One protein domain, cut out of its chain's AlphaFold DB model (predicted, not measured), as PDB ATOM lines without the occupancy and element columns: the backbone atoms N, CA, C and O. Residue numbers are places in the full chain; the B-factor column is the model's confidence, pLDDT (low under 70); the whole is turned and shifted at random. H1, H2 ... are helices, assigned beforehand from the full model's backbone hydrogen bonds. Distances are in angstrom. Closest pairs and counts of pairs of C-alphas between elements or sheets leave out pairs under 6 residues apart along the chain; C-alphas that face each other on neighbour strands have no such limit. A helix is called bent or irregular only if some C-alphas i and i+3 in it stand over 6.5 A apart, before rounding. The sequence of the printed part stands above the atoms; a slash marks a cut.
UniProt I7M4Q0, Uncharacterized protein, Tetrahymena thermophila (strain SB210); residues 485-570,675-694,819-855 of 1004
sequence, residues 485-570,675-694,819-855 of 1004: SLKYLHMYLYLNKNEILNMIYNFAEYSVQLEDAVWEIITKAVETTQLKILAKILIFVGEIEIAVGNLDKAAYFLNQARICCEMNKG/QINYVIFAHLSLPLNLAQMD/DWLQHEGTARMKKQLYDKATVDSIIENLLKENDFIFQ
ATOM      1  N   SER A 485     218.813 189.453 214.752       68.06
ATOM      2  CA  SER A 485     217.500 189.889 215.248       68.06
ATOM      3  C   SER A 485     216.408 189.628 214.206       68.06
ATOM      4  O   SER A 485     215.400 188.978 214.501       68.06
ATOM      5  N   LEU A 486     216.660 190.000 212.946       65.00
ATOM      6  CA  LEU A 486     215.679 189.850 211.882       65.00
ATOM      7  C   LEU A 486     215.690 188.465 211.228       65.00
ATOM      8  O   LEU A 486     214.670 188.034 210.691       65.00
ATOM      9  N   LYS A 487     216.791 187.713 211.353       68.62
ATOM     10  CA  LYS A 487     216.812 186.263 211.101       68.62
ATOM     11  C   LYS A 487     215.852 185.540 212.052       68.62
ATOM     12  O   LYS A 487     215.074 184.697 211.607       68.62
ATOM     13  N   TYR A 488     215.849 185.910 213.336       72.56
ATOM     14  CA  TYR A 488     214.884 185.405 214.312       72.56
ATOM     15  C   TYR A 488     213.467 185.922 214.046       72.56
ATOM     16  O   TYR A 488     212.549 185.113 214.118       72.56
ATOM     17  N   LEU A 489     213.266 187.192 213.670       72.94
ATOM     18  CA  LEU A 489     211.938 187.710 213.305       72.94
ATOM     19  C   LEU A 489     211.359 186.977 212.086       72.94
ATOM     20  O   LEU A 489     210.256 186.448 212.165       72.94
ATOM     21  N   HIS A 490     212.106 186.863 210.981       68.88
ATOM     22  CA  HIS A 490     211.678 186.124 209.785       68.88
ATOM     23  C   HIS A 490     211.372 184.652 210.105       68.88
ATOM     24  O   HIS A 490     210.345 184.134 209.663       68.88
ATOM     25  N   MET A 491     212.201 183.996 210.921       73.44
ATOM     26  CA  MET A 491     211.964 182.618 211.358       73.44
ATOM     27  C   MET A 491     210.745 182.497 212.290       73.44
ATOM     28  O   MET A 491     209.975 181.553 212.146       73.44
ATOM     29  N   TYR A 492     210.539 183.439 213.211       75.00
ATOM     30  CA  TYR A 492     209.398 183.476 214.133       75.00
ATOM     31  C   TYR A 492     208.085 183.696 213.378       75.00
ATOM     32  O   TYR A 492     207.155 182.907 213.532       75.00
ATOM     33  N   LEU A 493     208.034 184.700 212.496       75.44
ATOM     34  CA  LEU A 493     206.880 184.962 211.635       75.44
ATOM     35  C   LEU A 493     206.585 183.773 210.711       75.44
ATOM     36  O   LEU A 493     205.423 183.458 210.494       75.44
ATOM     37  N   TYR A 494     207.606 183.072 210.202       74.69
ATOM     38  CA  TYR A 494     207.408 181.889 209.357       74.69
ATOM     39  C   TYR A 494     206.909 180.662 210.140       74.69
ATOM     40  O   TYR A 494     205.952 180.016 209.716       74.69
ATOM     41  N   LEU A 495     207.527 180.338 211.284       75.75
ATOM     42  CA  LEU A 495     207.143 179.186 212.112       75.75
ATOM     43  C   LEU A 495     205.762 179.372 212.750       75.75
ATOM     44  O   LEU A 495     204.963 178.436 212.761       75.75
ATOM     45  N   ASN A 496     205.473 180.583 213.230       81.88
ATOM     46  CA  ASN A 496     204.273 180.886 214.003       81.88
ATOM     47  C   ASN A 496     203.199 181.602 213.166       81.88
ATOM     48  O   ASN A 496     202.194 182.026 213.729       81.88
ATOM     49  N   LYS A 497     203.355 181.712 211.833       86.31
ATOM     50  CA  LYS A 497     202.408 182.376 210.908       86.31
ATOM     51  C   LYS A 497     200.949 182.060 211.231       86.31
ATOM     52  O   LYS A 497     200.138 182.962 211.412       86.31
ATOM     53  N   ASN A 498     200.627 180.771 211.327       84.44
ATOM     54  CA  ASN A 498     199.259 180.314 211.554       84.44
ATOM     55  C   ASN A 498     198.775 180.622 212.978       84.44
ATOM     56  O   ASN A 498     197.589 180.854 213.170       84.44
ATOM     57  N   GLU A 499     199.664 180.644 213.971       85.75
ATOM     58  CA  GLU A 499     199.319 181.030 215.345       85.75
ATOM     59  C   GLU A 499     199.070 182.538 215.441       85.75
ATOM     60  O   GLU A 499     198.088 182.946 216.050       85.75
ATOM     61  N   ILE A 500     199.887 183.358 214.771       81.38
ATOM     62  CA  ILE A 500     199.721 184.816 214.699       81.38
ATOM     63  C   ILE A 500     198.420 185.175 213.971       81.38
ATOM     64  O   ILE A 500     197.619 185.930 214.513       81.38
ATOM     65  N   LEU A 501     198.153 184.579 212.802       83.81
ATOM     66  CA  LEU A 501     196.890 184.776 212.081       83.81
ATOM     67  C   LEU A 501     195.685 184.307 212.912       83.81
ATOM     68  O   LEU A 501     194.702 185.033 213.019       83.81
ATOM     69  N   ASN A 502     195.765 183.143 213.571       82.88
ATOM     70  CA  ASN A 502     194.701 182.677 214.467       82.88
ATOM     71  C   ASN A 502     194.502 183.605 215.675       82.88
ATOM     72  O   ASN A 502     193.364 183.801 216.092       82.88
ATOM     73  N   MET A 503     195.560 184.189 216.245       81.75
ATOM     74  CA  MET A 503     195.418 185.205 217.292       81.75
ATOM     75  C   MET A 503     194.713 186.449 216.744       81.75
ATOM     76  O   MET A 503     193.728 186.875 217.333       81.75
ATOM     77  N   ILE A 504     195.127 186.967 215.584       82.88
ATOM     78  CA  ILE A 504     194.507 188.134 214.935       82.88
ATOM     79  C   ILE A 504     193.012 187.901 214.657       82.88
ATOM     80  O   ILE A 504     192.197 188.744 215.025       82.88
ATOM     81  N   TYR A 505     192.620 186.730 214.139       81.94
ATOM     82  CA  TYR A 505     191.205 186.362 213.961       81.94
ATOM     83  C   TYR A 505     190.394 186.367 215.271       81.94
ATOM     84  O   TYR A 505     189.199 186.652 215.245       81.94
ATOM     85  N   ASN A 506     191.015 186.059 216.416       82.88
ATOM     86  CA  ASN A 506     190.367 186.119 217.734       82.88
ATOM     87  C   ASN A 506     190.441 187.515 218.391       82.88
ATOM     88  O   ASN A 506     189.763 187.748 219.389       82.88
ATOM     89  N   PHE A 507     191.251 188.434 217.852       78.81
ATOM     90  CA  PHE A 507     191.568 189.743 218.433       78.81
ATOM     91  C   PHE A 507     191.323 190.913 217.460       78.81
ATOM     92  O   PHE A 507     191.957 191.958 217.576       78.81
ATOM     93  N   ALA A 508     190.371 190.778 216.529       68.44
ATOM     94  CA  ALA A 508     190.030 191.815 215.542       68.44
ATOM     95  C   ALA A 508     189.633 193.182 216.155       68.44
ATOM     96  O   ALA A 508     189.732 194.215 215.495       68.44
ATOM     97  N   GLU A 509     189.239 193.204 217.431       77.06
ATOM     98  CA  GLU A 509     188.950 194.411 218.223       77.06
ATOM     99  C   GLU A 509     190.204 195.281 218.498       77.06
ATOM    100  O   GLU A 509     190.087 196.471 218.778       77.06
ATOM    101  N   TYR A 510     191.416 194.727 218.346       79.38
ATOM    102  CA  TYR A 510     192.706 195.394 218.598       79.38
ATOM    103  C   TYR A 510     193.354 196.007 217.338       79.38
ATOM    104  O   TYR A 510     194.577 196.148 217.263       79.38
ATOM    105  N   SER A 511     192.551 196.389 216.340       81.19
ATOM    106  CA  SER A 511     193.009 196.848 215.015       81.19
ATOM    107  C   SER A 511     194.082 197.950 215.039       81.19
ATOM    108  O   SER A 511     195.017 197.895 214.244       81.19
ATOM    109  N   VAL A 512     194.004 198.903 215.974       86.44
ATOM    110  CA  VAL A 512     194.994 199.991 216.123       86.44
ATOM    111  C   VAL A 512     196.369 199.458 216.540       86.44
ATOM    112  O   VAL A 512     197.369 199.765 215.901       86.44
ATOM    113  N   GLN A 513     196.422 198.602 217.567       87.69
ATOM    114  CA  GLN A 513     197.680 198.016 218.055       87.69
ATOM    115  C   GLN A 513     198.302 197.065 217.025       87.69
ATOM    116  O   GLN A 513     199.523 196.936 216.948       87.69
ATOM    117  N   LEU A 514     197.458 196.409 216.222       87.19
ATOM    118  CA  LEU A 514     197.901 195.589 215.102       87.19
ATOM    119  C   LEU A 514     198.514 196.441 213.980       87.19
ATOM    120  O   LEU A 514     199.544 196.046 213.442       87.19
ATOM    121  N   GLU A 515     197.934 197.601 213.652       89.56
ATOM    122  CA  GLU A 515     198.511 198.522 212.662       89.56
ATOM    123  C   GLU A 515     199.867 199.081 213.127       89.56
ATOM    124  O   GLU A 515     200.825 199.037 212.357       89.56
ATOM    125  N   ASP A 516     200.001 199.503 214.390       89.81
ATOM    126  CA  ASP A 516     201.286 199.953 214.951       89.81
ATOM    127  C   ASP A 516     202.368 198.852 214.869       89.81
ATOM    128  O   ASP A 516     203.479 199.093 214.385       89.81
ATOM    129  N   ALA A 517     202.036 197.616 215.263       88.44
ATOM    130  CA  ALA A 517     202.955 196.475 215.196       88.44
ATOM    131  C   ALA A 517     203.309 196.072 213.749       88.44
ATOM    132  O   ALA A 517     204.447 195.693 213.461       88.44
ATOM    133  N   VAL A 518     202.357 196.177 212.815       90.81
ATOM    134  CA  VAL A 518     202.596 195.994 211.375       90.81
ATOM    135  C   VAL A 518     203.587 197.040 210.856       90.81
ATOM    136  O   VAL A 518     204.530 196.679 210.144       90.81
ATOM    137  N   TRP A 519     203.438 198.310 211.244       92.12
ATOM    138  CA  TRP A 519     204.363 199.370 210.842       92.12
ATOM    139  C   TRP A 519     205.761 199.199 211.434       92.12
ATOM    140  O   TRP A 519     206.739 199.404 210.709       92.12
ATOM    141  N   GLU A 520     205.893 198.752 212.685       90.19
ATOM    142  CA  GLU A 520     207.197 198.408 213.265       90.19
ATOM    143  C   GLU A 520     207.882 197.284 212.465       90.19
ATOM    144  O   GLU A 520     209.030 197.433 212.035       90.19
ATOM    145  N   ILE A 521     207.163 196.195 212.168       90.75
ATOM    146  CA  ILE A 521     207.689 195.052 211.402       90.75
ATOM    147  C   ILE A 521     208.106 195.466 209.978       90.75
ATOM    148  O   ILE A 521     209.165 195.040 209.507       90.75
ATOM    149  N   ILE A 522     207.331 196.315 209.290       93.94
ATOM    150  CA  ILE A 522     207.703 196.857 207.969       93.94
ATOM    151  C   ILE A 522     208.937 197.766 208.074       93.94
ATOM    152  O   ILE A 522     209.833 197.679 207.234       93.94
ATOM    153  N   THR A 523     209.020 198.607 209.108       92.62
ATOM    154  CA  THR A 523     210.167 199.502 209.332       92.62
ATOM    155  C   THR A 523     211.446 198.686 209.527       92.62
ATOM    156  O   THR A 523     212.424 198.893 208.804       92.62
ATOM    157  N   LYS A 524     211.409 197.655 210.384       91.44
ATOM    158  CA  LYS A 524     212.530 196.719 210.570       91.44
ATOM    159  C   LYS A 524     212.871 195.929 209.305       91.44
ATOM    160  O   LYS A 524     214.046 195.686 209.038       91.44
ATOM    161  N   ALA A 525     211.888 195.587 208.471       92.44
ATOM    162  CA  ALA A 525     212.152 194.969 207.172       92.44
ATOM    163  C   ALA A 525     212.975 195.882 206.245       92.44
ATOM    164  O   ALA A 525     213.927 195.412 205.617       92.44
ATOM    165  N   VAL A 526     212.639 197.175 206.182       93.19
ATOM    166  CA  VAL A 526     213.352 198.172 205.365       93.19
ATOM    167  C   VAL A 526     214.753 198.461 205.915       93.19
ATOM    168  O   VAL A 526     215.696 198.502 205.125       93.19
ATOM    169  N   GLU A 527     214.924 198.560 207.241       91.06
ATOM    170  CA  GLU A 527     216.240 198.733 207.894       91.06
ATOM    171  C   GLU A 527     217.267 197.668 207.476       91.06
ATOM    172  O   GLU A 527     218.452 197.965 207.351       91.06
ATOM    173  N   THR A 528     216.837 196.433 207.192       90.31
ATOM    174  CA  THR A 528     217.766 195.362 206.776       90.31
ATOM    175  C   THR A 528     218.367 195.541 205.387       90.31
ATOM    176  O   THR A 528     219.230 194.755 204.990       90.31
ATOM    177  N   THR A 529     217.889 196.520 204.616       90.50
ATOM    178  CA  THR A 529     218.169 196.719 203.188       90.50
ATOM    179  C   THR A 529     217.776 195.543 202.283       90.50
ATOM    180  O   THR A 529     218.036 195.601 201.093       90.50
ATOM    181  N   GLN A 530     217.147 194.465 202.759       93.62
ATOM    182  CA  GLN A 530     216.990 193.241 201.959       93.62
ATOM    183  C   GLN A 530     215.647 193.187 201.222       93.62
ATOM    184  O   GLN A 530     214.615 192.846 201.803       93.62
ATOM    185  N   LEU A 531     215.655 193.431 199.907       94.75
ATOM    186  CA  LEU A 531     214.420 193.557 199.122       94.75
ATOM    187  C   LEU A 531     213.578 192.265 199.104       94.75
ATOM    188  O   LEU A 531     212.349 192.311 199.147       94.75
ATOM    189  N   LYS A 532     214.237 191.098 199.146       94.81
ATOM    190  CA  LYS A 532     213.600 189.774 199.256       94.81
ATOM    191  C   LYS A 532     212.995 189.486 200.637       94.81
ATOM    192  O   LYS A 532     212.071 188.679 200.741       94.81
ATOM    193  N   ILE A 533     213.497 190.125 201.696       94.19
ATOM    194  CA  ILE A 533     212.923 190.024 203.046       94.19
ATOM    195  C   ILE A 533     211.736 190.983 203.171       94.19
ATOM    196  O   ILE A 533     210.666 190.558 203.608       94.19
ATOM    197  N   LEU A 534     211.881 192.222 202.688       95.44
ATOM    198  CA  LEU A 534     210.787 193.191 202.607       95.44
ATOM    199  C   LEU A 534     209.593 192.627 201.824       95.44
ATOM    200  O   LEU A 534     208.475 192.662 202.327       95.44
ATOM    201  N   ALA A 535     209.820 192.018 200.656       96.56
ATOM    202  CA  ALA A 535     208.765 191.375 199.873       96.56
ATOM    203  C   ALA A 535     207.984 190.305 200.665       96.56
ATOM    204  O   ALA A 535     206.756 190.277 200.615       96.56
ATOM    205  N   LYS A 536     208.678 189.447 201.429       95.56
ATOM    206  CA  LYS A 536     208.033 188.438 202.294       95.56
ATOM    207  C   LYS A 536     207.210 189.070 203.412       95.56
ATOM    208  O   LYS A 536     206.134 188.569 203.721       95.56
ATOM    209  N   ILE A 537     207.721 190.133 204.028       95.31
ATOM    210  CA  ILE A 537     207.035 190.825 205.123       95.31
ATOM    211  C   ILE A 537     205.801 191.572 204.600       95.31
ATOM    212  O   ILE A 537     204.740 191.456 205.199       95.31
ATOM    213  N   LEU A 538     205.883 192.222 203.436       96.81
ATOM    214  CA  LEU A 538     204.729 192.843 202.778       96.81
ATOM    215  C   LEU A 538     203.666 191.814 202.347       96.81
ATOM    216  O   LEU A 538     202.477 192.090 202.466       96.81
ATOM    217  N   ILE A 539     204.070 190.611 201.913       97.25
ATOM    218  CA  ILE A 539     203.144 189.486 201.684       97.25
ATOM    219  C   ILE A 539     202.454 189.071 202.987       97.25
ATOM    220  O   ILE A 539     201.232 188.980 203.018       97.25
ATOM    221  N   PHE A 540     203.212 188.866 204.066       95.62
ATOM    222  CA  PHE A 540     202.668 188.468 205.367       95.62
ATOM    223  C   PHE A 540     201.719 189.522 205.964       95.62
ATOM    224  O   PHE A 540     200.671 189.172 206.500       95.62
ATOM    225  N   VAL A 541     202.027 190.813 205.807       95.38
ATOM    226  CA  VAL A 541     201.116 191.910 206.170       95.38
ATOM    227  C   VAL A 541     199.867 191.905 205.284       95.38
ATOM    228  O   VAL A 541     198.765 192.063 205.797       95.38
ATOM    229  N   GLY A 542     199.996 191.646 203.979       96.62
ATOM    230  CA  GLY A 542     198.843 191.450 203.095       96.62
ATOM    231  C   GLY A 542     197.932 190.298 203.544       96.62
ATOM    232  O   GLY A 542     196.714 190.433 203.521       96.62
ATOM    233  N   GLU A 543     198.508 189.190 204.019       95.62
ATOM    234  CA  GLU A 543     197.766 188.056 204.593       95.62
ATOM    235  C   GLU A 543     197.078 188.414 205.926       95.62
ATOM    236  O   GLU A 543     195.964 187.951 206.175       95.62
ATOM    237  N   ILE A 544     197.695 189.266 206.754       94.19
ATOM    238  CA  ILE A 544     197.075 189.834 207.964       94.19
ATOM    239  C   ILE A 544     195.887 190.732 207.602       94.19
ATOM    240  O   ILE A 544     194.807 190.564 208.157       94.19
ATOM    241  N   GLU A 545     196.047 191.656 206.656       94.75
ATOM    242  CA  GLU A 545     194.981 192.592 206.283       94.75
ATOM    243  C   GLU A 545     193.811 191.874 205.578       94.75
ATOM    244  O   GLU A 545     192.657 192.249 205.783       94.75
ATOM    245  N   ILE A 546     194.062 190.772 204.848       95.62
ATOM    246  CA  ILE A 546     193.005 189.845 204.387       95.62
ATOM    247  C   ILE A 546     192.268 189.218 205.581       95.62
ATOM    248  O   ILE A 546     191.040 189.179 205.574       95.62
ATOM    249  N   ALA A 547     192.989 188.748 206.606       93.38
ATOM    250  CA  ALA A 547     192.394 188.130 207.794       93.38
ATOM    251  C   ALA A 547     191.564 189.115 208.644       93.38
ATOM    252  O   ALA A 547     190.558 188.721 209.232       93.38
ATOM    253  N   VAL A 548     191.954 190.393 208.679       92.94
ATOM    254  CA  VAL A 548     191.194 191.485 209.316       92.94
ATOM    255  C   VAL A 548     190.002 191.937 208.452       92.94
ATOM    256  O   VAL A 548     189.024 192.460 208.980       92.94
ATOM    257  N   GLY A 549     190.054 191.715 207.133       94.31
ATOM    258  CA  GLY A 549     189.035 192.142 206.166       94.31
ATOM    259  C   GLY A 549     189.311 193.498 205.499       94.31
ATOM    260  O   GLY A 549     188.490 193.973 204.714       94.31
ATOM    261  N   ASN A 550     190.472 194.108 205.751       95.50
ATOM    262  CA  ASN A 550     190.918 195.374 205.162       95.50
ATOM    263  C   ASN A 550     191.454 195.163 203.732       95.50
ATOM    264  O   ASN A 550     192.643 195.349 203.455       95.50
ATOM    265  N   LEU A 551     190.577 194.755 202.809       96.69
ATOM    266  CA  LEU A 551     190.963 194.343 201.454       96.69
ATOM    267  C   LEU A 551     191.769 195.416 200.694       96.69
ATOM    268  O   LEU A 551     192.717 195.064 199.993       96.69
ATOM    269  N   ASP A 552     191.451 196.704 200.868       96.25
ATOM    270  CA  ASP A 552     192.170 197.835 200.257       96.25
ATOM    271  C   ASP A 552     193.643 197.896 200.692       96.25
ATOM    272  O   ASP A 552     194.548 197.887 199.850       96.25
ATOM    273  N   LYS A 553     193.899 197.844 202.007       95.75
ATOM    274  CA  LYS A 553     195.260 197.790 202.563       95.75
ATOM    275  C   LYS A 553     195.996 196.529 202.116       95.75
ATOM    276  O   LYS A 553     197.163 196.600 201.729       95.75
ATOM    277  N   ALA A 554     195.317 195.382 202.109       96.88
ATOM    278  CA  ALA A 554     195.905 194.127 201.664       96.88
ATOM    279  C   ALA A 554     196.354 194.184 200.194       96.88
ATOM    280  O   ALA A 554     197.504 193.864 199.883       96.88
ATOM    281  N   ALA A 555     195.485 194.649 199.292       96.94
ATOM    282  CA  ALA A 555     195.804 194.811 197.874       96.94
ATOM    283  C   ALA A 555     196.963 195.796 197.671       96.94
ATOM    284  O   ALA A 555     197.839 195.568 196.833       96.94
ATOM    285  N   TYR A 556     197.000 196.865 198.474       96.94
ATOM    286  CA  TYR A 556     198.085 197.835 198.463       96.94
ATOM    287  C   TYR A 556     199.425 197.181 198.831       96.94
ATOM    288  O   TYR A 556     200.368 197.245 198.034       96.94
ATOM    289  N   PHE A 557     199.518 196.507 199.984       97.38
ATOM    290  CA  PHE A 557     200.762 195.874 200.439       97.38
ATOM    291  C   PHE A 557     201.228 194.755 199.501       97.38
ATOM    292  O   PHE A 557     202.423 194.659 199.216       97.38
ATOM    293  N   LEU A 558     200.306 193.966 198.940       97.88
ATOM    294  CA  LEU A 558     200.632 192.925 197.961       97.88
ATOM    295  C   LEU A 558     201.138 193.502 196.632       97.88
ATOM    296  O   LEU A 558     202.049 192.930 196.031       97.88
ATOM    297  N   ASN A 559     200.638 194.664 196.192       97.44
ATOM    298  CA  ASN A 559     201.213 195.362 195.040       97.44
ATOM    299  C   ASN A 559     202.616 195.920 195.353       97.44
ATOM    300  O   ASN A 559     203.518 195.773 194.530       97.44
ATOM    301  N   GLN A 560     202.854 196.470 196.554       97.12
ATOM    302  CA  GLN A 560     204.214 196.857 196.967       97.12
ATOM    303  C   GLN A 560     205.157 195.638 196.991       97.12
ATOM    304  O   GLN A 560     206.271 195.708 196.473       97.12
ATOM    305  N   ALA A 561     204.697 194.486 197.494       97.50
ATOM    306  CA  ALA A 561     205.465 193.241 197.477       97.50
ATOM    307  C   ALA A 561     205.777 192.758 196.052       97.50
ATOM    308  O   ALA A 561     206.906 192.347 195.774       97.50
ATOM    309  N   ARG A 562     204.806 192.837 195.132       97.06
ATOM    310  CA  ARG A 562     205.002 192.537 193.707       97.06
ATOM    311  C   ARG A 562     206.098 193.420 193.104       97.06
ATOM    312  O   ARG A 562     206.980 192.881 192.442       97.06
ATOM    313  N   ILE A 563     206.078 194.729 193.371       95.75
ATOM    314  CA  ILE A 563     207.097 195.686 192.906       95.75
ATOM    315  C   ILE A 563     208.485 195.310 193.458       95.75
ATOM    316  O   ILE A 563     209.442 195.223 192.686       95.75
ATOM    317  N   CYS A 564     208.599 194.964 194.751       95.50
ATOM    318  CA  CYS A 564     209.847 194.430 195.322       95.50
ATOM    319  C   CYS A 564     210.347 193.177 194.576       95.50
ATOM    320  O   CYS A 564     211.533 193.059 194.265       95.50
ATOM    321  N   CYS A 565     209.447 192.236 194.269       95.75
ATOM    322  CA  CYS A 565     209.783 190.999 193.557       95.75
ATOM    323  C   CYS A 565     210.109 191.215 192.076       95.75
ATOM    324  O   CYS A 565     210.718 190.348 191.449       95.75
ATOM    325  N   GLU A 566     209.697 192.339 191.495       94.62
ATOM    326  CA  GLU A 566     209.988 192.688 190.110       94.62
ATOM    327  C   GLU A 566     211.422 193.209 189.958       94.62
ATOM    328  O   GLU A 566     212.109 192.824 189.019       94.62
ATOM    329  N   MET A 567     211.906 193.981 190.933       94.31
ATOM    330  CA  MET A 567     213.278 194.511 190.980       94.31
ATOM    331  C   MET A 567     214.323 193.477 191.440       94.31
ATOM    332  O   MET A 567     215.501 193.604 191.110       94.31
ATOM    333  N   ASN A 568     213.898 192.442 192.170       94.44
ATOM    334  CA  ASN A 568     214.759 191.367 192.663       94.44
ATOM    335  C   ASN A 568     214.639 190.094 191.803       94.44
ATOM    336  O   ASN A 568     213.555 189.509 191.694       94.44
ATOM    337  N   LYS A 569     215.740 189.619 191.211       92.12
ATOM    338  CA  LYS A 569     215.752 188.383 190.411       92.12
ATOM    339  C   LYS A 569     215.803 187.159 191.327       92.12
ATOM    340  O   LYS A 569     216.441 187.160 192.376       92.12
ATOM    341  N   GLY A 570     215.077 186.099 190.968       90.31
ATOM    342  CA  GLY A 570     214.925 184.936 191.850       90.31
ATOM    343  C   GLY A 570     213.995 185.182 193.048       90.31
ATOM    344  O   GLY A 570     214.024 184.416 194.017       90.31
ATOM    345  N   GLN A 675     219.604 194.685 197.209       92.69
ATOM    346  CA  GLN A 675     219.487 195.671 198.275       92.69
ATOM    347  C   GLN A 675     218.462 196.763 197.941       92.69
ATOM    348  O   GLN A 675     218.285 197.142 196.787       92.69
ATOM    349  N   ILE A 676     217.797 197.280 198.971       91.25
ATOM    350  CA  ILE A 676     216.944 198.464 198.931       91.25
ATOM    351  C   ILE A 676     217.867 199.679 198.835       91.25
ATOM    352  O   ILE A 676     218.666 199.935 199.731       91.25
ATOM    353  N   ASN A 677     217.727 200.436 197.754       90.88
ATOM    354  CA  ASN A 677     218.360 201.734 197.557       90.88
ATOM    355  C   ASN A 677     217.279 202.830 197.472       90.88
ATOM    356  O   ASN A 677     216.081 202.533 197.432       90.88
ATOM    357  N   TYR A 678     217.686 204.100 197.428       88.31
ATOM    358  CA  TYR A 678     216.748 205.229 197.409       88.31
ATOM    359  C   TYR A 678     215.807 205.228 196.185       88.31
ATOM    360  O   TYR A 678     214.669 205.671 196.305       88.31
ATOM    361  N   VAL A 679     216.233 204.696 195.030       88.19
ATOM    362  CA  VAL A 679     215.413 204.606 193.803       88.19
ATOM    363  C   VAL A 679     214.305 203.570 193.981       88.19
ATOM    364  O   VAL A 679     213.132 203.849 193.746       88.19
ATOM    365  N   ILE A 680     214.663 202.384 194.478       90.88
ATOM    366  CA  ILE A 680     213.719 201.316 194.833       90.88
ATOM    367  C   ILE A 680     212.731 201.833 195.874       90.88
ATOM    368  O   ILE A 680     211.523 201.659 195.723       90.88
ATOM    369  N   PHE A 681     213.221 202.537 196.898       90.31
ATOM    370  CA  PHE A 681     212.339 203.137 197.886       90.31
ATOM    371  C   PHE A 681     211.465 204.254 197.297       90.31
ATOM    372  O   PHE A 681     210.317 204.390 197.706       90.31
ATOM    373  N   ALA A 682     211.927 205.036 196.320       89.25
ATOM    374  CA  ALA A 682     211.093 206.027 195.639       89.25
ATOM    375  C   ALA A 682     209.922 205.368 194.882       89.25
ATOM    376  O   ALA A 682     208.798 205.862 194.968       89.25
ATOM    377  N   HIS A 683     210.157 204.225 194.226       91.31
ATOM    378  CA  HIS A 683     209.109 203.429 193.575       91.31
ATOM    379  C   HIS A 683     208.136 202.763 194.562       91.31
ATOM    380  O   HIS A 683     206.946 202.643 194.264       91.31
ATOM    381  N   LEU A 684     208.609 202.339 195.738       93.19
ATOM    382  CA  LEU A 684     207.748 201.794 196.788       93.19
ATOM    383  C   LEU A 684     206.953 202.922 197.452       93.19
ATOM    384  O   LEU A 684     207.496 203.763 198.162       93.19
ATOM    385  N   SER A 685     205.633 202.926 197.287       93.00
ATOM    386  CA  SER A 685     204.755 203.994 197.800       93.00
ATOM    387  C   SER A 685     204.588 203.990 199.330       93.00
ATOM    388  O   SER A 685     203.830 204.799 199.852       93.00
ATOM    389  N   LEU A 686     205.291 203.101 200.048       93.56
ATOM    390  CA  LEU A 686     205.179 202.862 201.491       93.56
ATOM    391  C   LEU A 686     205.209 204.170 202.315       93.56
ATOM    392  O   LEU A 686     206.156 204.948 202.169       93.56
ATOM    393  N   PRO A 687     204.230 204.404 203.212       88.81
ATOM    394  CA  PRO A 687     204.078 205.652 203.966       88.81
ATOM    395  C   PRO A 687     205.003 205.729 205.198       88.81
ATOM    396  O   PRO A 687     204.595 206.184 206.264       88.81
ATOM    397  N   LEU A 688     206.250 205.270 205.061       88.50
ATOM    398  CA  LEU A 688     207.260 205.331 206.119       88.50
ATOM    399  C   LEU A 688     207.910 206.719 206.164       88.50
ATOM    400  O   LEU A 688     208.147 207.346 205.128       88.50
ATOM    401  N   ASN A 689     208.253 207.175 207.367       86.19
ATOM    402  CA  ASN A 689     208.964 208.431 207.561       86.19
ATOM    403  C   ASN A 689     210.476 208.242 207.350       86.19
ATOM    404  O   ASN A 689     211.200 207.848 208.262       86.19
ATOM    405  N   LEU A 690     210.953 208.542 206.140       79.81
ATOM    406  CA  LEU A 690     212.363 208.375 205.770       79.81
ATOM    407  C   LEU A 690     213.342 209.142 206.666       79.81
ATOM    408  O   LEU A 690     214.435 208.645 206.921       79.81
ATOM    409  N   ALA A 691     212.939 210.300 207.196       81.62
ATOM    410  CA  ALA A 691     213.777 211.117 208.073       81.62
ATOM    411  C   ALA A 691     214.070 210.464 209.443       81.62
ATOM    412  O   ALA A 691     214.859 211.001 210.214       81.62
ATOM    413  N   GLN A 692     213.439 209.326 209.762       78.25
ATOM    414  CA  GLN A 692     213.669 208.550 210.988       78.25
ATOM    415  C   GLN A 692     214.502 207.277 210.761       78.25
ATOM    416  O   GLN A 692     214.721 206.526 211.706       78.25
ATOM    417  N   MET A 693     214.950 207.004 209.532       77.62
ATOM    418  CA  MET A 693     215.709 205.794 209.212       77.62
ATOM    419  C   MET A 693     217.194 206.136 209.045       77.62
ATOM    420  O   MET A 693     217.568 206.756 208.054       77.62
ATOM    421  N   ASP A 694     218.049 205.697 209.975       71.12
ATOM    422  CA  ASP A 694     219.477 206.078 210.033       71.12
ATOM    423  C   ASP A 694     220.264 205.828 208.736       71.12
ATOM    424  O   ASP A 694     221.220 206.538 208.438       71.12
ATOM    425  N   ASP A 819     216.110 220.091 202.473       65.81
ATOM    426  CA  ASP A 819     216.068 218.623 202.346       65.81
ATOM    427  C   ASP A 819     215.028 217.997 203.295       65.81
ATOM    428  O   ASP A 819     214.214 217.157 202.888       65.81
ATOM    429  N   TRP A 820     214.989 218.437 204.560       68.94
ATOM    430  CA  TRP A 820     214.036 217.922 205.551       68.94
ATOM    431  C   TRP A 820     212.578 218.187 205.145       68.94
ATOM    432  O   TRP A 820     211.740 217.280 205.192       68.94
ATOM    433  N   LEU A 821     212.277 219.399 204.666       71.75
ATOM    434  CA  LEU A 821     210.948 219.761 204.160       71.75
ATOM    435  C   LEU A 821     210.558 218.948 202.913       71.75
ATOM    436  O   LEU A 821     209.393 218.554 202.769       71.75
ATOM    437  N   GLN A 822     211.511 218.653 202.024       75.62
ATOM    438  CA  GLN A 822     211.269 217.836 200.834       75.62
ATOM    439  C   GLN A 822     210.991 216.364 201.192       75.62
ATOM    440  O   GLN A 822     210.087 215.738 200.616       75.62
ATOM    441  N   HIS A 823     211.683 215.819 202.197       73.75
ATOM    442  CA  HIS A 823     211.398 214.491 202.744       73.75
ATOM    443  C   HIS A 823     210.030 214.421 203.439       73.75
ATOM    444  O   HIS A 823     209.265 213.491 203.163       73.75
ATOM    445  N   GLU A 824     209.665 215.406 204.270       73.56
ATOM    446  CA  GLU A 824     208.361 215.407 204.947       73.56
ATOM    447  C   GLU A 824     207.200 215.525 203.943       73.56
ATOM    448  O   GLU A 824     206.210 214.793 204.027       73.56
ATOM    449  N   GLY A 825     207.346 216.381 202.922       80.75
ATOM    450  CA  GLY A 825     206.396 216.486 201.811       80.75
ATOM    451  C   GLY A 825     206.223 215.166 201.049       80.75
ATOM    452  O   GLY A 825     205.097 214.768 200.738       80.75
ATOM    453  N   THR A 826     207.321 214.441 200.819       78.12
ATOM    454  CA  THR A 826     207.307 213.123 200.163       78.12
ATOM    455  C   THR A 826     206.591 212.071 201.015       78.12
ATOM    456  O   THR A 826     205.747 211.338 200.495       78.12
ATOM    457  N   ALA A 827     206.855 212.018 202.325       76.56
ATOM    458  CA  ALA A 827     206.175 211.103 203.247       76.56
ATOM    459  C   ALA A 827     204.662 211.391 203.324       76.56
ATOM    460  O   ALA A 827     203.846 210.474 203.203       76.56
ATOM    461  N   ARG A 828     204.270 212.672 203.414       82.44
ATOM    462  CA  ARG A 828     202.863 213.111 203.363       82.44
ATOM    463  C   ARG A 828     202.176 212.714 202.048       82.44
ATOM    464  O   ARG A 828     201.022 212.288 202.072       82.44
ATOM    465  N   MET A 829     202.866 212.815 200.908       84.62
ATOM    466  CA  MET A 829     202.337 212.377 199.609       84.62
ATOM    467  C   MET A 829     202.154 210.855 199.546       84.62
ATOM    468  O   MET A 829     201.101 210.389 199.117       84.62
ATOM    469  N   LYS A 830     203.137 210.076 200.015       83.06
ATOM    470  CA  LYS A 830     203.053 208.608 200.080       83.06
ATOM    471  C   LYS A 830     201.923 208.130 200.989       83.06
ATOM    472  O   LYS A 830     201.140 207.273 200.584       83.06
ATOM    473  N   LYS A 831     201.745 208.760 202.157       84.94
ATOM    474  CA  LYS A 831     200.578 208.516 203.014       84.94
ATOM    475  C   LYS A 831     199.260 208.819 202.297       84.94
ATOM    476  O   LYS A 831     198.372 207.980 202.301       84.94
ATOM    477  N   GLN A 832     199.160 209.934 201.573       86.94
ATOM    478  CA  GLN A 832     197.973 210.218 200.757       86.94
ATOM    479  C   GLN A 832     197.731 209.237 199.599       86.94
ATOM    480  O   GLN A 832     196.611 209.212 199.092       86.94
ATOM    481  N   LEU A 833     198.736 208.483 199.140       85.62
ATOM    482  CA  LEU A 833     198.531 207.393 198.182       85.62
ATOM    483  C   LEU A 833     197.971 206.155 198.890       85.62
ATOM    484  O   LEU A 833     196.984 205.612 198.413       85.62
ATOM    485  N   TYR A 834     198.531 205.768 200.040       88.50
ATOM    486  CA  TYR A 834     198.012 204.685 200.891       88.50
ATOM    487  C   TYR A 834     196.560 204.942 201.333       88.50
ATOM    488  O   TYR A 834     195.681 204.144 201.022       88.50
ATOM    489  N   ASP A 835     196.280 206.108 201.927       87.25
ATOM    490  CA  ASP A 835     194.956 206.511 202.436       87.25
ATOM    491  C   ASP A 835     193.866 206.608 201.334       87.25
ATOM    492  O   ASP A 835     192.684 206.758 201.641       87.25
ATOM    493  N   LYS A 836     194.245 206.570 200.045       88.69
ATOM    494  CA  LYS A 836     193.338 206.645 198.878       88.69
ATOM    495  C   LYS A 836     193.386 205.401 197.982       88.69
ATOM    496  O   LYS A 836     192.684 205.366 196.971       88.69
ATOM    497  N   ALA A 837     194.222 204.411 198.295       88.75
ATOM    498  CA  ALA A 837     194.438 203.247 197.445       88.75
ATOM    499  C   ALA A 837     193.308 202.226 197.618       88.75
ATOM    500  O   ALA A 837     193.399 201.320 198.441       88.75
ATOM    501  N   THR A 838     192.249 202.353 196.817       94.94
ATOM    502  CA  THR A 838     191.190 201.337 196.771       94.94
ATOM    503  C   THR A 838     191.652 200.097 196.010       94.94
ATOM    504  O   THR A 838     192.391 200.226 195.023       94.94
ATOM    505  N   VAL A 839     191.167 198.905 196.387       93.44
ATOM    506  CA  VAL A 839     191.405 197.661 195.625       93.44
ATOM    507  C   VAL A 839     191.041 197.866 194.157       93.44
ATOM    508  O   VAL A 839     191.795 197.472 193.277       93.44
ATOM    509  N   ASP A 840     189.918 198.531 193.888       94.81
ATOM    510  CA  ASP A 840     189.427 198.868 192.554       94.81
ATOM    511  C   ASP A 840     190.479 199.611 191.727       94.81
ATOM    512  O   ASP A 840     190.787 199.189 190.614       94.81
ATOM    513  N   SER A 841     191.106 200.647 192.295       95.00
ATOM    514  CA  SER A 841     192.170 201.399 191.623       95.00
ATOM    515  C   SER A 841     193.449 200.574 191.420       95.00
ATOM    516  O   SER A 841     194.113 200.706 190.392       95.00
ATOM    517  N   ILE A 842     193.785 199.691 192.368       92.94
ATOM    518  CA  ILE A 842     194.968 198.823 192.301       92.94
ATOM    519  C   ILE A 842     194.775 197.737 191.239       92.94
ATOM    520  O   ILE A 842     195.651 197.564 190.393       92.94
ATOM    521  N   ILE A 843     193.627 197.051 191.237       93.75
ATOM    522  CA  ILE A 843     193.241 196.079 190.209       93.75
ATOM    523  C   ILE A 843     193.222 196.769 188.849       93.75
ATOM    524  O   ILE A 843     193.898 196.301 187.941       93.75
ATOM    525  N   GLU A 844     192.520 197.895 188.696       94.38
ATOM    526  CA  GLU A 844     192.463 198.610 187.418       94.38
ATOM    527  C   GLU A 844     193.852 198.979 186.887       94.38
ATOM    528  O   GLU A 844     194.093 198.859 185.688       94.38
ATOM    529  N   ASN A 845     194.765 199.429 187.750       92.88
ATOM    530  CA  ASN A 845     196.122 199.774 187.336       92.88
ATOM    531  C   ASN A 845     196.934 198.525 186.969       92.88
ATOM    532  O   ASN A 845     197.543 198.511 185.903       92.88
ATOM    533  N   LEU A 846     196.859 197.452 187.762       91.31
ATOM    534  CA  LEU A 846     197.476 196.162 187.435       91.31
ATOM    535  C   LEU A 846     196.965 195.608 186.096       91.31
ATOM    536  O   LEU A 846     197.768 195.168 185.284       91.31
ATOM    537  N   LEU A 847     195.657 195.679 185.824       91.50
ATOM    538  CA  LEU A 847     195.049 195.241 184.561       91.50
ATOM    539  C   LEU A 847     195.480 196.085 183.346       91.50
ATOM    540  O   LEU A 847     195.398 195.605 182.215       91.50
ATOM    541  N   LYS A 848     195.927 197.329 183.564       91.56
ATOM    542  CA  LYS A 848     196.477 198.224 182.528       91.56
ATOM    543  C   LYS A 848     197.984 198.044 182.323       91.56
ATOM    544  O   LYS A 848     198.511 198.533 181.325       91.56
ATOM    545  N   GLU A 849     198.690 197.378 183.238       86.00
ATOM    546  CA  GLU A 849     200.117 197.093 183.085       86.00
ATOM    547  C   GLU A 849     200.374 196.014 182.020       86.00
ATOM    548  O   GLU A 849     199.616 195.057 181.846       86.00
ATOM    549  N   ASN A 850     201.511 196.142 181.327       68.81
ATOM    550  CA  ASN A 850     201.875 195.272 180.204       68.81
ATOM    551  C   ASN A 850     202.017 193.781 180.583       68.81
ATOM    552  O   ASN A 850     201.978 192.923 179.699       68.81
ATOM    553  N   ASP A 851     202.131 193.461 181.876       69.00
ATOM    554  CA  ASP A 851     202.253 192.099 182.410       69.00
ATOM    555  C   ASP A 851     201.092 191.165 182.008       69.00
ATOM    556  O   ASP A 851     201.281 189.944 181.980       69.00
ATOM    557  N   PHE A 852     199.923 191.710 181.647       66.50
ATOM    558  CA  PHE A 852     198.747 190.945 181.205       66.50
ATOM    559  C   PHE A 852     198.490 190.966 179.689       66.50
ATOM    560  O   PHE A 852     197.597 190.260 179.217       66.50
ATOM    561  N   ILE A 853     199.269 191.720 178.902       53.97
ATOM    562  CA  ILE A 853     199.065 191.840 177.443       53.97
ATOM    563  C   ILE A 853     199.345 190.514 176.718       53.97
ATOM    564  O   ILE A 853     198.699 190.205 175.715       53.97
ATOM    565  N   PHE A 854     200.234 189.677 177.262       53.22
ATOM    566  CA  PHE A 854     200.411 188.292 176.823       53.22
ATOM    567  C   PHE A 854     199.269 187.393 177.323       53.22
ATOM    568  O   PHE A 854     199.460 186.496 178.145       53.22
ATOM    569  N   GLN A 855     198.072 187.586 176.762       46.09
ATOM    570  CA  GLN A 855     197.102 186.496 176.679       46.09
ATOM    571  C   GLN A 855     197.790 185.304 176.003       46.09
ATOM    572  O   GLN A 855     198.368 185.465 174.926       46.09
TER     573      GLN A 855
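This is residues 485 to 570, 675 to 694 and 819 to 855 of the 1004 residues of an uncharacterized protein of Tetrahymena thermophila (strain SB210) (UniProt I7M4Q0). Three helices side by side, H3, H4 and H5, run as a zigzag in alternating directions and make the core, with H4 between the other two. H2 packs on the last residues of H4, with H1 turning off from H2 at a corner; H8 packs on H5, while H6 and H7 only come near H5, and the tail at residues 847 to 855 sticks out. The 143 printed residues have eight named helices, H1 to H8 in chain order, and no named strand: the class is all helix. The whole is compact, with a radius of gyration of the C-alphas of 15.5 A and spans of 43 by 37 by 32 A.

Begin at H1, residues 485 to 495, which is close to but not clearly touching H2, residues 497 to 506; C-alphas 493 and 500 are the closest, 7.8 A apart, and the lines are only just about perpendicular at 72 degrees. H2 and H3, residues 508 to 527, meet only through their link. H4, residues 531 to 548, is the hub, touching three helices. With residues 544 to 548 alone it touches H2, the same way at a shallow tilt of 29 degrees; the closest C-alphas are Leu 501 and Ile 544, 6.5 A. H3 and H4 form a helical hairpin at a shallow tilt of 5 degrees; the closest C-alphas are Ala 525 and Leu 534, 5.1 A. H4 and H5, residues 551 to 567, form another at 15 degrees, with Gly 542 and Ala 554 the closest C-alphas, 4.2 A. H6, residues 678 to 683, is close to but not clearly touching H5; C-alphas 567 and 680 are the closest, 7.8 A. H7, residues 819 to 834, is likewise close to H5 but not clearly touching it, at C-alphas 556 and 834, 7.3 A. H8, residues 839 to 848, touches H5 the same way at 34 degrees, a tilt only just shallow; C-alphas 552 and 839 are the closest, 4.7 A. Each O i to N i+4 pair is within hydrogen-bond range in H1, H2, H5, H6, H7 and H8; H3 has 14 of 16 and H4 13 of 14.

Find C-alpha 485 at (217.500, 189.889, 215.248), where H1 begins. H3 is 28.2 A long, has a kink of 41 degrees near residue 515, and is irregular: C-alphas 509 and 512 are 8.5 A apart. H4 is 25.4 A long, H5 24.7 A and H7 22.9 A. H8 ends at C-alpha 848, (196.477, 198.224, 182.528).

Look for two cuts: C-alphas 570 and 675 are 13.3 A apart, and C-alphas 694 and 819 are 15.1 A apart. Of the links that are printed whole, each is tight. The C-alphas of Trp 820 and Gln 855 are the two farthest apart, 45.9 A. Mean pLDDT of the printed part is 86.5; 13 residues are under 70, among them 485 to 487 and 850 to 855.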